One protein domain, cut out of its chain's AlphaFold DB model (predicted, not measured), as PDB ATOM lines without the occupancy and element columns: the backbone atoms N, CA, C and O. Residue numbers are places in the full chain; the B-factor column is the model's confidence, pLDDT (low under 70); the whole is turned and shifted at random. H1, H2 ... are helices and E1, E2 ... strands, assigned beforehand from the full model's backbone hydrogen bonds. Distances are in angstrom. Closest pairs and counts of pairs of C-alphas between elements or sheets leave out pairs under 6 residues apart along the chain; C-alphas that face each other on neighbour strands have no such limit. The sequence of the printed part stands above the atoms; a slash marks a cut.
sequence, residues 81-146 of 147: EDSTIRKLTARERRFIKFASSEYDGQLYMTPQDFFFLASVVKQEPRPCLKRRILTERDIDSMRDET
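What this domain is: This is residues 81 to 146 of the 147 residues of an uncharacterized protein of Glossina fuscipes fuscipes (UniProt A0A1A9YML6). Short helices are strung loosely round a small two-stranded hairpin, E1 and E2, with H1 and H4 at opposite ends of the longest axis and H2 between H1 and H3. After H3 a long loop, residues 119 to 135, swings out and comes back past E1, where residues 132 to 133 pair with residues 101 to 102, and leads into H4, the last named element; residues 118 to 124 and 140 to 146 stick out. The 66 printed residues include four named helices and two named strands, in the order H1, H2, E1, E2, H3, H4; the class is mostly helix, and the sheet E1 - E2 is antiparallel. The whole is only just loose, close to compact, with a radius of gyration of the C-alphas of 13.4 A and spans of 36 by 27 by 22 A.

How they stand to each other: H1, residues 81 to 85, is close to but not clearly touching H2, residues 90 to 98; their closest C-alphas, those of Ile 85 and Arg 93, are 6.1 A apart. The strands E1, residues 101 to 103, and E2, residues 106 to 108, form a hairpin, antiparallel with 146 degrees between their directions. The C-alphas of Glu 102 and Leu 107 face each other at 4.6 A; N 108 and O 101, at 2.8 A, and N 106 and O 103, at 2.9 A, are within hydrogen-bond range. The closest C-alphas of H2 and E2 are those of Ile 96 and Leu 107, 7.4 A apart. H2 and H3, residues 111 to 118, only just touch, with 3 pairs of C-alphas within 8 A, the closest being those of Phe 98 and Asp 113 at 6.2 A; they run opposite ways at a steep tilt of 40 degrees. Residues 101 to 102 of E1 pair in parallel with residues 132 to 133. H4, residues 136 to 144, touches no helix and is only just apart from E1, at 8.3 A. In H1, H2, H3 and H4 every O i to N i+4 pair is within hydrogen-bond range.

Where its parts are: H1 begins at C-alpha 81, (269.275, 156.418, 203.383), and is 5.7 A long from first to last C-alpha. By the same measure H2 is 12.3 A long, E1 6.9 A, E2 6.6 A and H3 10.3 A, with C-alpha 101 of E1 at (260.252, 166.397, 214.828). H4 is 12.6 A long and ends at C-alpha 144, (253.191, 181.303, 222.205).

The domain as a whole: The two C-alphas farthest apart, those of Ser 83 and Asp 144, are 39.4 A apart. The printed part has no cut. The link from H3 to H4, 17 residues, is long; the other links are tight. The mean pLDDT of the printed part is 78.7, and residues 81 to 85 and 116 to 129 are under 70.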
ATOM      1  N   GLU A  81     268.786 155.510 202.345       61.34
ATOM      2  CA  GLU A  81     269.275 156.418 203.383       61.34
ATOM      3  C   GLU A  81     270.733 156.135 203.749       61.34
ATOM      4  O   GLU A  81     271.529 157.060 203.808       61.34
ATOM      5  N   ASP A  82     271.155 154.877 203.875       63.97
ATOM      6  CA  ASP A  82     272.543 154.561 204.246       63.97
ATOM      7  C   ASP A  82     273.571 155.082 203.224       63.97
ATOM      8  O   ASP A  82     274.679 155.495 203.583       63.97
ATOM      9  N   SER A  83     273.209 155.094 201.938       65.88
ATOM     10  CA  SER A  83     274.082 155.566 200.858       65.88
ATOM     11  C   SER A  83     274.189 157.094 200.797       65.88
ATOM     12  O   SER A  83     275.264 157.623 200.492       65.88
ATOM     13  N   THR A  84     273.106 157.809 201.119       69.31
ATOM     14  CA  THR A  84     273.069 159.277 201.169       69.31
ATOM     15  C   THR A  84     273.646 159.786 202.489       69.31
ATOM     16  O   THR A  84     274.499 160.670 202.471       69.31
ATOM     17  N   ILE A  85     273.325 159.140 203.613       69.38
ATOM     18  CA  ILE A  85     273.880 159.396 204.952       69.38
ATOM     19  C   ILE A  85     275.403 159.234 204.961       69.38
ATOM     20  O   ILE A  85     276.109 160.016 205.598       69.38
ATOM     21  N   ARG A  86     275.958 158.266 204.220       71.62
ATOM     22  CA  ARG A  86     277.418 158.091 204.100       71.62
ATOM     23  C   ARG A  86     278.140 159.302 203.505       71.62
ATOM     24  O   ARG A  86     279.290 159.530 203.875       71.62
ATOM     25  N   LYS A  87     277.483 160.068 202.628       85.56
ATOM     26  CA  LYS A  87     278.053 161.263 201.981       85.56
ATOM     27  C   LYS A  87     277.972 162.524 202.851       85.56
ATOM     28  O   LYS A  87     278.668 163.486 202.559       85.56
ATOM     29  N   LEU A  88     277.162 162.509 203.911       83.88
ATOM     30  CA  LEU A  88     276.967 163.643 204.815       83.88
ATOM     31  C   LEU A  88     278.099 163.776 205.844       83.88
ATOM     32  O   LEU A  88     278.741 162.794 206.236       83.88
ATOM     33  N   THR A  89     278.309 164.996 206.332       88.56
ATOM     34  CA  THR A  89     279.239 165.296 207.426       88.56
ATOM     35  C   THR A  89     278.803 164.619 208.728       88.56
ATOM     36  O   THR A  89     277.644 164.249 208.928       88.56
ATOM     37  N   ALA A  90     279.729 164.463 209.680       83.25
ATOM     38  CA  ALA A  90     279.408 163.870 210.981       83.25
ATOM     39  C   ALA A  90     278.302 164.634 211.735       83.25
ATOM     40  O   ALA A  90     277.519 164.013 212.452       83.25
ATOM     41  N   ARG A  91     278.216 165.957 211.548       84.62
ATOM     42  CA  ARG A  91     277.194 166.814 212.158       84.62
ATOM     43  C   ARG A  91     275.814 166.555 211.558       84.62
ATOM     44  O   ARG A  91     274.871 166.316 212.301       84.62
ATOM     45  N   GLU A  92     275.713 166.519 210.237       87.19
ATOM     46  CA  GLU A  92     274.458 166.254 209.519       87.19
ATOM     47  C   GLU A  92     273.944 164.835 209.772       87.19
ATOM     48  O   GLU A  92     272.759 164.631 210.025       87.19
ATOM     49  N   ARG A  93     274.846 163.844 209.802       84.06
ATOM     50  CA  ARG A  93     274.489 162.469 210.181       84.06
ATOM     51  C   ARG A  93     273.877 162.399 211.576       84.06
ATOM     52  O   ARG A  93     272.941 161.635 211.798       84.06
ATOM     53  N   ARG A  94     274.413 163.175 212.522       84.44
ATOM     54  CA  ARG A  94     273.863 163.265 213.881       84.44
ATOM     55  C   ARG A  94     272.525 164.002 213.881       84.44
ATOM     56  O   ARG A  94     271.588 163.498 214.483       84.44
ATOM     57  N   PHE A  95     272.404 165.106 213.149       86.62
ATOM     58  CA  PHE A  95     271.149 165.840 212.991       86.62
ATOM     59  C   PHE A  95     270.004 164.937 212.502       86.62
ATOM     60  O   PHE A  95     268.998 164.816 213.188       86.62
ATOM     61  N   ILE A  96     270.181 164.199 211.399       86.00
ATOM     62  CA  ILE A  96     269.129 163.316 210.843       86.00
ATOM     63  C   ILE A  96     268.746 162.187 211.812       86.00
ATOM     64  O   ILE A  96     267.590 161.754 211.854       86.00
ATOM     65  N   LYS A  97     269.724 161.695 212.579       81.31
ATOM     66  CA  LYS A  97     269.547 160.594 213.530       81.31
ATOM     67  C   LYS A  97     268.794 161.015 214.794       81.31
ATOM     68  O   LYS A  97     268.077 160.189 215.350       81.31
ATOM     69  N   PHE A  98     268.985 162.254 215.246       80.19
ATOM     70  CA  PHE A  98     268.418 162.764 216.499       80.19
ATOM     71  C   PHE A  98     267.233 163.711 216.306       80.19
ATOM     72  O   PHE A  98     266.506 163.942 217.264       80.19
ATOM     73  N   ALA A  99     267.000 164.230 215.099       87.50
ATOM     74  CA  ALA A  99     265.802 164.999 214.787       87.50
ATOM     75  C   ALA A  99     264.547 164.142 215.007       87.50
ATOM     76  O   ALA A  99     264.291 163.170 214.283       87.50
ATOM     77  N   SER A 100     263.789 164.508 216.037       86.19
ATOM     78  CA  SER A 100     262.572 163.820 216.469       86.19
ATOM     79  C   SER A 100     261.304 164.378 215.820       86.19
ATOM     80  O   SER A 100     260.277 163.695 215.798       86.19
ATOM     81  N   SER A 101     261.385 165.594 215.279       89.25
ATOM     82  CA  SER A 101     260.252 166.397 214.828       89.25
ATOM     83  C   SER A 101     260.348 166.694 213.333       89.25
ATOM     84  O   SER A 101     261.418 167.037 212.831       89.25
ATOM     85  N   GLU A 102     259.237 166.559 212.615       90.75
ATOM     86  CA  GLU A 102     259.127 166.858 211.185       90.75
ATOM     87  C   GLU A 102     257.937 167.786 210.946       90.75
ATOM     88  O   GLU A 102     256.845 167.539 211.462       90.75
ATOM     89  N   TYR A 103     258.151 168.841 210.164       91.31
ATOM     90  CA  TYR A 103     257.109 169.768 209.744       91.31
ATOM     91  C   TYR A 103     257.334 170.166 208.289       91.31
ATOM     92  O   TYR A 103     258.445 170.553 207.931       91.31
ATOM     93  N   ASP A 104     256.298 170.039 207.460       88.88
ATOM     94  CA  ASP A 104     256.334 170.359 206.023       88.88
ATOM     95  C   ASP A 104     257.524 169.718 205.267       88.88
ATOM     96  O   ASP A 104     258.187 170.325 204.432       88.88
ATOM     97  N   GLY A 105     257.876 168.477 205.628       85.38
ATOM     98  CA  GLY A 105     259.020 167.756 205.048       85.38
ATOM     99  C   GLY A 105     260.402 168.251 205.501       85.38
ATOM    100  O   GLY A 105     261.421 167.702 205.077       85.38
ATOM    101  N   GLN A 106     260.463 169.244 206.391       89.94
ATOM    102  CA  GLN A 106     261.686 169.725 207.022       89.94
ATOM    103  C   GLN A 106     261.857 169.088 208.409       89.94
ATOM    104  O   GLN A 106     260.947 169.070 209.240       89.94
ATOM    105  N   LEU A 107     263.056 168.564 208.674       90.50
ATOM    106  CA  LEU A 107     263.409 168.004 209.978       90.50
ATOM    107  C   LEU A 107     263.819 169.121 210.940       90.50
ATOM    108  O   LEU A 107     264.611 169.994 210.580       90.50
ATOM    109  N   TYR A 108     263.327 169.033 212.172       90.50
ATOM    110  CA  TYR A 108     263.644 169.925 213.279       90.50
ATOM    111  C   TYR A 108     264.118 169.123 214.493       90.50
ATOM    112  O   TYR A 108     263.812 167.940 214.670       90.50
ATOM    113  N   MET A 109     264.891 169.787 215.345       88.81
ATOM    114  CA  MET A 109     265.370 169.236 216.607       88.81
ATOM    115  C   MET A 109     264.708 169.970 217.759       88.81
ATOM    116  O   MET A 109     264.606 171.196 217.735       88.81
ATOM    117  N   THR A 110     264.295 169.227 218.777       87.62
ATOM    118  CA  THR A 110     263.826 169.838 220.020       87.62
ATOM    119  C   THR A 110     265.022 170.283 220.867       87.62
ATOM    120  O   THR A 110     266.113 169.715 220.731       87.62
ATOM    121  N   PRO A 111     264.857 171.250 221.785       84.81
ATOM    122  CA  PRO A 111     265.901 171.603 222.746       84.81
ATOM    123  C   PRO A 111     266.415 170.379 223.513       84.81
ATOM    124  O   PRO A 111     267.618 170.224 223.687       84.81
ATOM    125  N   GLN A 112     265.531 169.442 223.868       83.00
ATOM    126  CA  GLN A 112     265.892 168.162 224.480       83.00
ATOM    127  C   GLN A 112     266.827 167.320 223.590       83.00
ATOM    128  O   GLN A 112     267.762 166.707 224.105       83.00
ATOM    129  N   ASP A 113     266.622 167.316 222.268       84.31
ATOM    130  CA  ASP A 113     267.496 166.634 221.302       84.31
ATOM    131  C   ASP A 113     268.843 167.360 221.137       84.31
ATOM    132  O   ASP A 113     269.880 166.714 220.977       84.31
ATOM    133  N   PHE A 114     268.857 168.697 221.206       77.19
ATOM    134  CA  PHE A 114     270.088 169.498 221.219       77.19
ATOM    135  C   PHE A 114     270.902 169.269 222.491       77.19
ATOM    136  O   PHE A 114     272.121 169.106 222.424       77.19
ATOM    137  N   PHE A 115     270.242 169.184 223.644       73.12
ATOM    138  CA  PHE A 115     270.894 168.798 224.886       73.12
ATOM    139  C   PHE A 115     271.321 167.325 224.851       73.12
ATOM    140  O   PHE A 115     272.380 167.021 225.381       73.12
ATOM    141  N   PHE A 116     270.606 166.418 224.162       65.94
ATOM    142  CA  PHE A 116     271.077 165.040 223.932       65.94
ATOM    143  C   PHE A 116     272.304 164.985 223.002       65.94
ATOM    144  O   PHE A 116     273.207 164.185 223.231       65.94
ATOM    145  N   LEU A 117     272.386 165.860 221.990       64.69
ATOM    146  CA  LEU A 117     273.590 166.050 221.168       64.69
ATOM    147  C   LEU A 117     274.773 166.592 221.984       64.69
ATOM    148  O   LEU A 117     275.913 166.203 221.724       64.69
ATOM    149  N   ALA A 118     274.504 167.511 222.916       59.34
ATOM    150  CA  ALA A 118     275.511 168.171 223.744       59.34
ATOM    151  C   ALA A 118     275.921 167.340 224.978       59.34
ATOM    152  O   ALA A 118     277.056 167.449 225.436       59.34
ATOM    153  N   SER A 119     275.034 166.484 225.501       53.88
ATOM    154  CA  SER A 119     275.276 165.633 226.670       53.88
ATOM    155  C   SER A 119     275.782 164.253 226.239       53.88
ATOM    156  O   SER A 119     275.077 163.416 225.682       53.88
ATOM    157  N   VAL A 120     277.044 164.006 226.542       56.00
ATOM    158  CA  VAL A 120     277.874 162.853 226.174       56.00
ATOM    159  C   VAL A 120     277.447 161.506 226.822       56.00
ATOM    160  O   VAL A 120     278.217 160.555 226.837       56.00
ATOM    161  N   VAL A 121     276.236 161.339 227.366       58.59
ATOM    162  CA  VAL A 121     276.030 160.351 228.457       58.59
ATOM    163  C   VAL A 121     275.307 159.037 228.103       58.59
ATOM    164  O   VAL A 121     275.209 158.162 228.958       58.59
ATOM    165  N   LYS A 122     274.876 158.767 226.865       54.72
ATOM    166  CA  LYS A 122     274.420 157.398 226.512       54.72
ATOM    167  C   LYS A 122     275.043 156.915 225.207       54.72
ATOM    168  O   LYS A 122     274.688 157.380 224.131       54.72
ATOM    169  N   GLN A 123     275.977 155.966 225.334       56.25
ATOM    170  CA  GLN A 123     276.701 155.313 224.235       56.25
ATOM    171  C   GLN A 123     275.786 154.665 223.182       56.25
ATOM    172  O   GLN A 123     276.230 154.481 222.051       56.25
ATOM    173  N   GLU A 124     274.515 154.392 223.496       55.47
ATOM    174  CA  GLU A 124     273.538 153.914 222.520       55.47
ATOM    175  C   GLU A 124     272.232 154.728 222.558       55.47
ATOM    176  O   GLU A 124     271.632 154.908 223.624       55.47
ATOM    177  N   PRO A 125     271.776 155.243 221.400       58.25
ATOM    178  CA  PRO A 125     270.499 155.933 221.292       58.25
ATOM    179  C   PRO A 125     269.369 154.928 221.528       58.25
ATOM    180  O   PRO A 125     269.368 153.847 220.935       58.25
ATOM    181  N   ARG A 126     268.388 155.279 222.370       64.19
ATOM    182  CA  ARG A 126     267.172 154.463 222.512       64.19
ATOM    183  C   ARG A 126     266.541 154.259 221.125       64.19
ATOM    184  O   ARG A 126     266.538 155.209 220.340       64.19
ATOM    185  N   PRO A 127     265.998 153.072 220.808       60.28
ATOM    186  CA  PRO A 127     265.336 152.847 219.529       60.28
ATOM    187  C   PRO A 127     264.135 153.795 219.395       60.28
ATOM    188  O   PRO A 127     263.120 153.633 220.068       60.28
ATOM    189  N   CYS A 128     264.266 154.819 218.547       60.09
ATOM    190  CA  CYS A 128     263.182 155.745 218.241       60.09
ATOM    191  C   CYS A 128     262.136 155.015 217.390       60.09
ATOM    192  O   CYS A 128     262.423 154.595 216.270       60.09
ATOM    193  N   LEU A 129     260.927 154.853 217.936       62.12
ATOM    194  CA  LEU A 129     259.834 154.106 217.311       62.12
ATOM    195  C   LEU A 129     259.321 154.790 216.024       62.12
ATOM    196  O   LEU A 129     258.984 154.100 215.066       62.12
ATOM    197  N   LYS A 130     259.284 156.135 215.986       70.44
ATOM    198  CA  LYS A 130     258.916 156.961 214.816       70.44
ATOM    199  C   LYS A 130     259.182 158.453 215.093       70.44
ATOM    200  O   LYS A 130     259.169 158.851 216.255       70.44
ATOM    201  N   ARG A 131     259.384 159.270 214.047       80.00
ATOM    202  CA  ARG A 131     259.372 160.745 214.155       80.00
ATOM    203  C   ARG A 131     257.945 161.261 214.370       80.00
ATOM    204  O   ARG A 131     257.002 160.691 213.811       80.00
ATOM    205  N   ARG A 132     257.791 162.325 215.167       86.25
ATOM    206  CA  ARG A 132     256.518 163.037 215.351       86.25
ATOM    207  C   ARG A 132     256.336 164.017 214.191       86.25
ATOM    208  O   ARG A 132     257.214 164.838 213.944       86.25
ATOM    209  N   ILE A 133     255.202 163.920 213.503       88.88
ATOM    210  CA  ILE A 133     254.789 164.893 212.485       88.88
ATOM    211  C   ILE A 133     254.018 165.988 213.220       88.88
ATOM    212  O   ILE A 133     253.047 165.685 213.915       88.88
ATOM    213  N   LEU A 134     254.498 167.221 213.123       87.50
ATOM    214  CA  LEU A 134     253.877 168.395 213.727       87.50
ATOM    215  C   LEU A 134     252.844 168.991 212.775       87.50
ATOM    216  O   LEU A 134     253.050 169.010 211.562       87.50
ATOM    217  N   THR A 135     251.743 169.485 213.333       91.44
ATOM    218  CA  THR A 135     250.751 170.281 212.603       91.44
ATOM    219  C   THR A 135     250.962 171.770 212.871       91.44
ATOM    220  O   THR A 135     251.608 172.139 213.849       91.44
ATOM    221  N   GLU A 136     250.397 172.640 212.030       90.69
ATOM    222  CA  GLU A 136     250.465 174.103 212.208       90.69
ATOM    223  C   GLU A 136     250.004 174.552 213.602       90.69
ATOM    224  O   GLU A 136     250.666 175.357 214.246       90.69
ATOM    225  N   ARG A 137     248.937 173.936 214.125       89.75
ATOM    226  CA  ARG A 137     248.398 174.245 215.459       89.75
ATOM    227  C   ARG A 137     249.399 173.972 216.578       89.75
ATOM    228  O   ARG A 137     249.479 174.747 217.523       89.75
ATOM    229  N   ASP A 138     250.157 172.878 216.463       88.00
ATOM    230  CA  ASP A 138     251.194 172.538 217.440       88.00
ATOM    231  C   ASP A 138     252.319 173.587 217.422       88.00
ATOM    232  O   ASP A 138     252.901 173.911 218.457       88.00
ATOM    233  N   ILE A 139     252.639 174.122 216.242       90.31
ATOM    234  CA  ILE A 139     253.690 175.129 216.076       90.31
ATOM    235  C   ILE A 139     253.277 176.450 216.691       90.31
ATOM    236  O   ILE A 139     254.084 177.055 217.392       90.31
ATOM    237  N   ASP A 140     252.042 176.875 216.456       90.69
ATOM    238  CA  ASP A 140     251.537 178.126 217.010       90.69
ATOM    239  C   ASP A 140     251.511 178.067 218.543       90.69
ATOM    240  O   ASP A 140     252.055 178.962 219.183       90.69
ATOM    241  N   SER A 141     251.080 176.946 219.140       89.06
ATOM    242  CA  SER A 141     251.173 176.774 220.600       89.06
ATOM    243  C   SER A 141     252.609 176.831 221.133       89.06
ATOM    244  O   SER A 141     252.861 177.439 222.166       89.06
ATOM    245  N   MET A 142     253.579 176.249 220.421       87.44
ATOM    246  CA  MET A 142     254.984 176.295 220.849       87.44
ATOM    247  C   MET A 142     255.591 177.696 220.699       87.44
ATOM    248  O   MET A 142     256.486 178.065 221.459       87.44
ATOM    249  N   ARG A 143     255.128 178.478 219.716       86.69
ATOM    250  CA  ARG A 143     255.541 179.876 219.530       86.69
ATOM    251  C   ARG A 143     255.039 180.754 220.669       86.69
ATOM    252  O   ARG A 143     255.822 181.552 221.169       86.69
ATOM    253  N   ASP A 144     253.798 180.553 221.100       89.81
ATOM    254  CA  ASP A 144     253.191 181.303 222.205       89.81
ATOM    255  C   ASP A 144     253.878 181.021 223.555       89.81
ATOM    256  O   ASP A 144     253.924 181.880 224.433       89.81
ATOM    257  N   GLU A 145     254.448 179.823 223.716       87.44
ATOM    258  CA  GLU A 145     255.196 179.400 224.907       87.44
ATOM    259  C   GLU A 145     256.672 179.839 224.906       87.44
ATOM    260  O   GLU A 145     257.364 179.668 225.914       87.44
ATOM    261  N   THR A 146     257.188 180.364 223.788       84.00
ATOM    262  CA  THR A 146     258.600 180.755 223.685       84.00
ATOM    263  C   THR A 146     258.805 182.130 224.345       84.00
ATOM    264  O   THR A 146     258.186 183.094 223.894       84.00
TER     265      THR A 146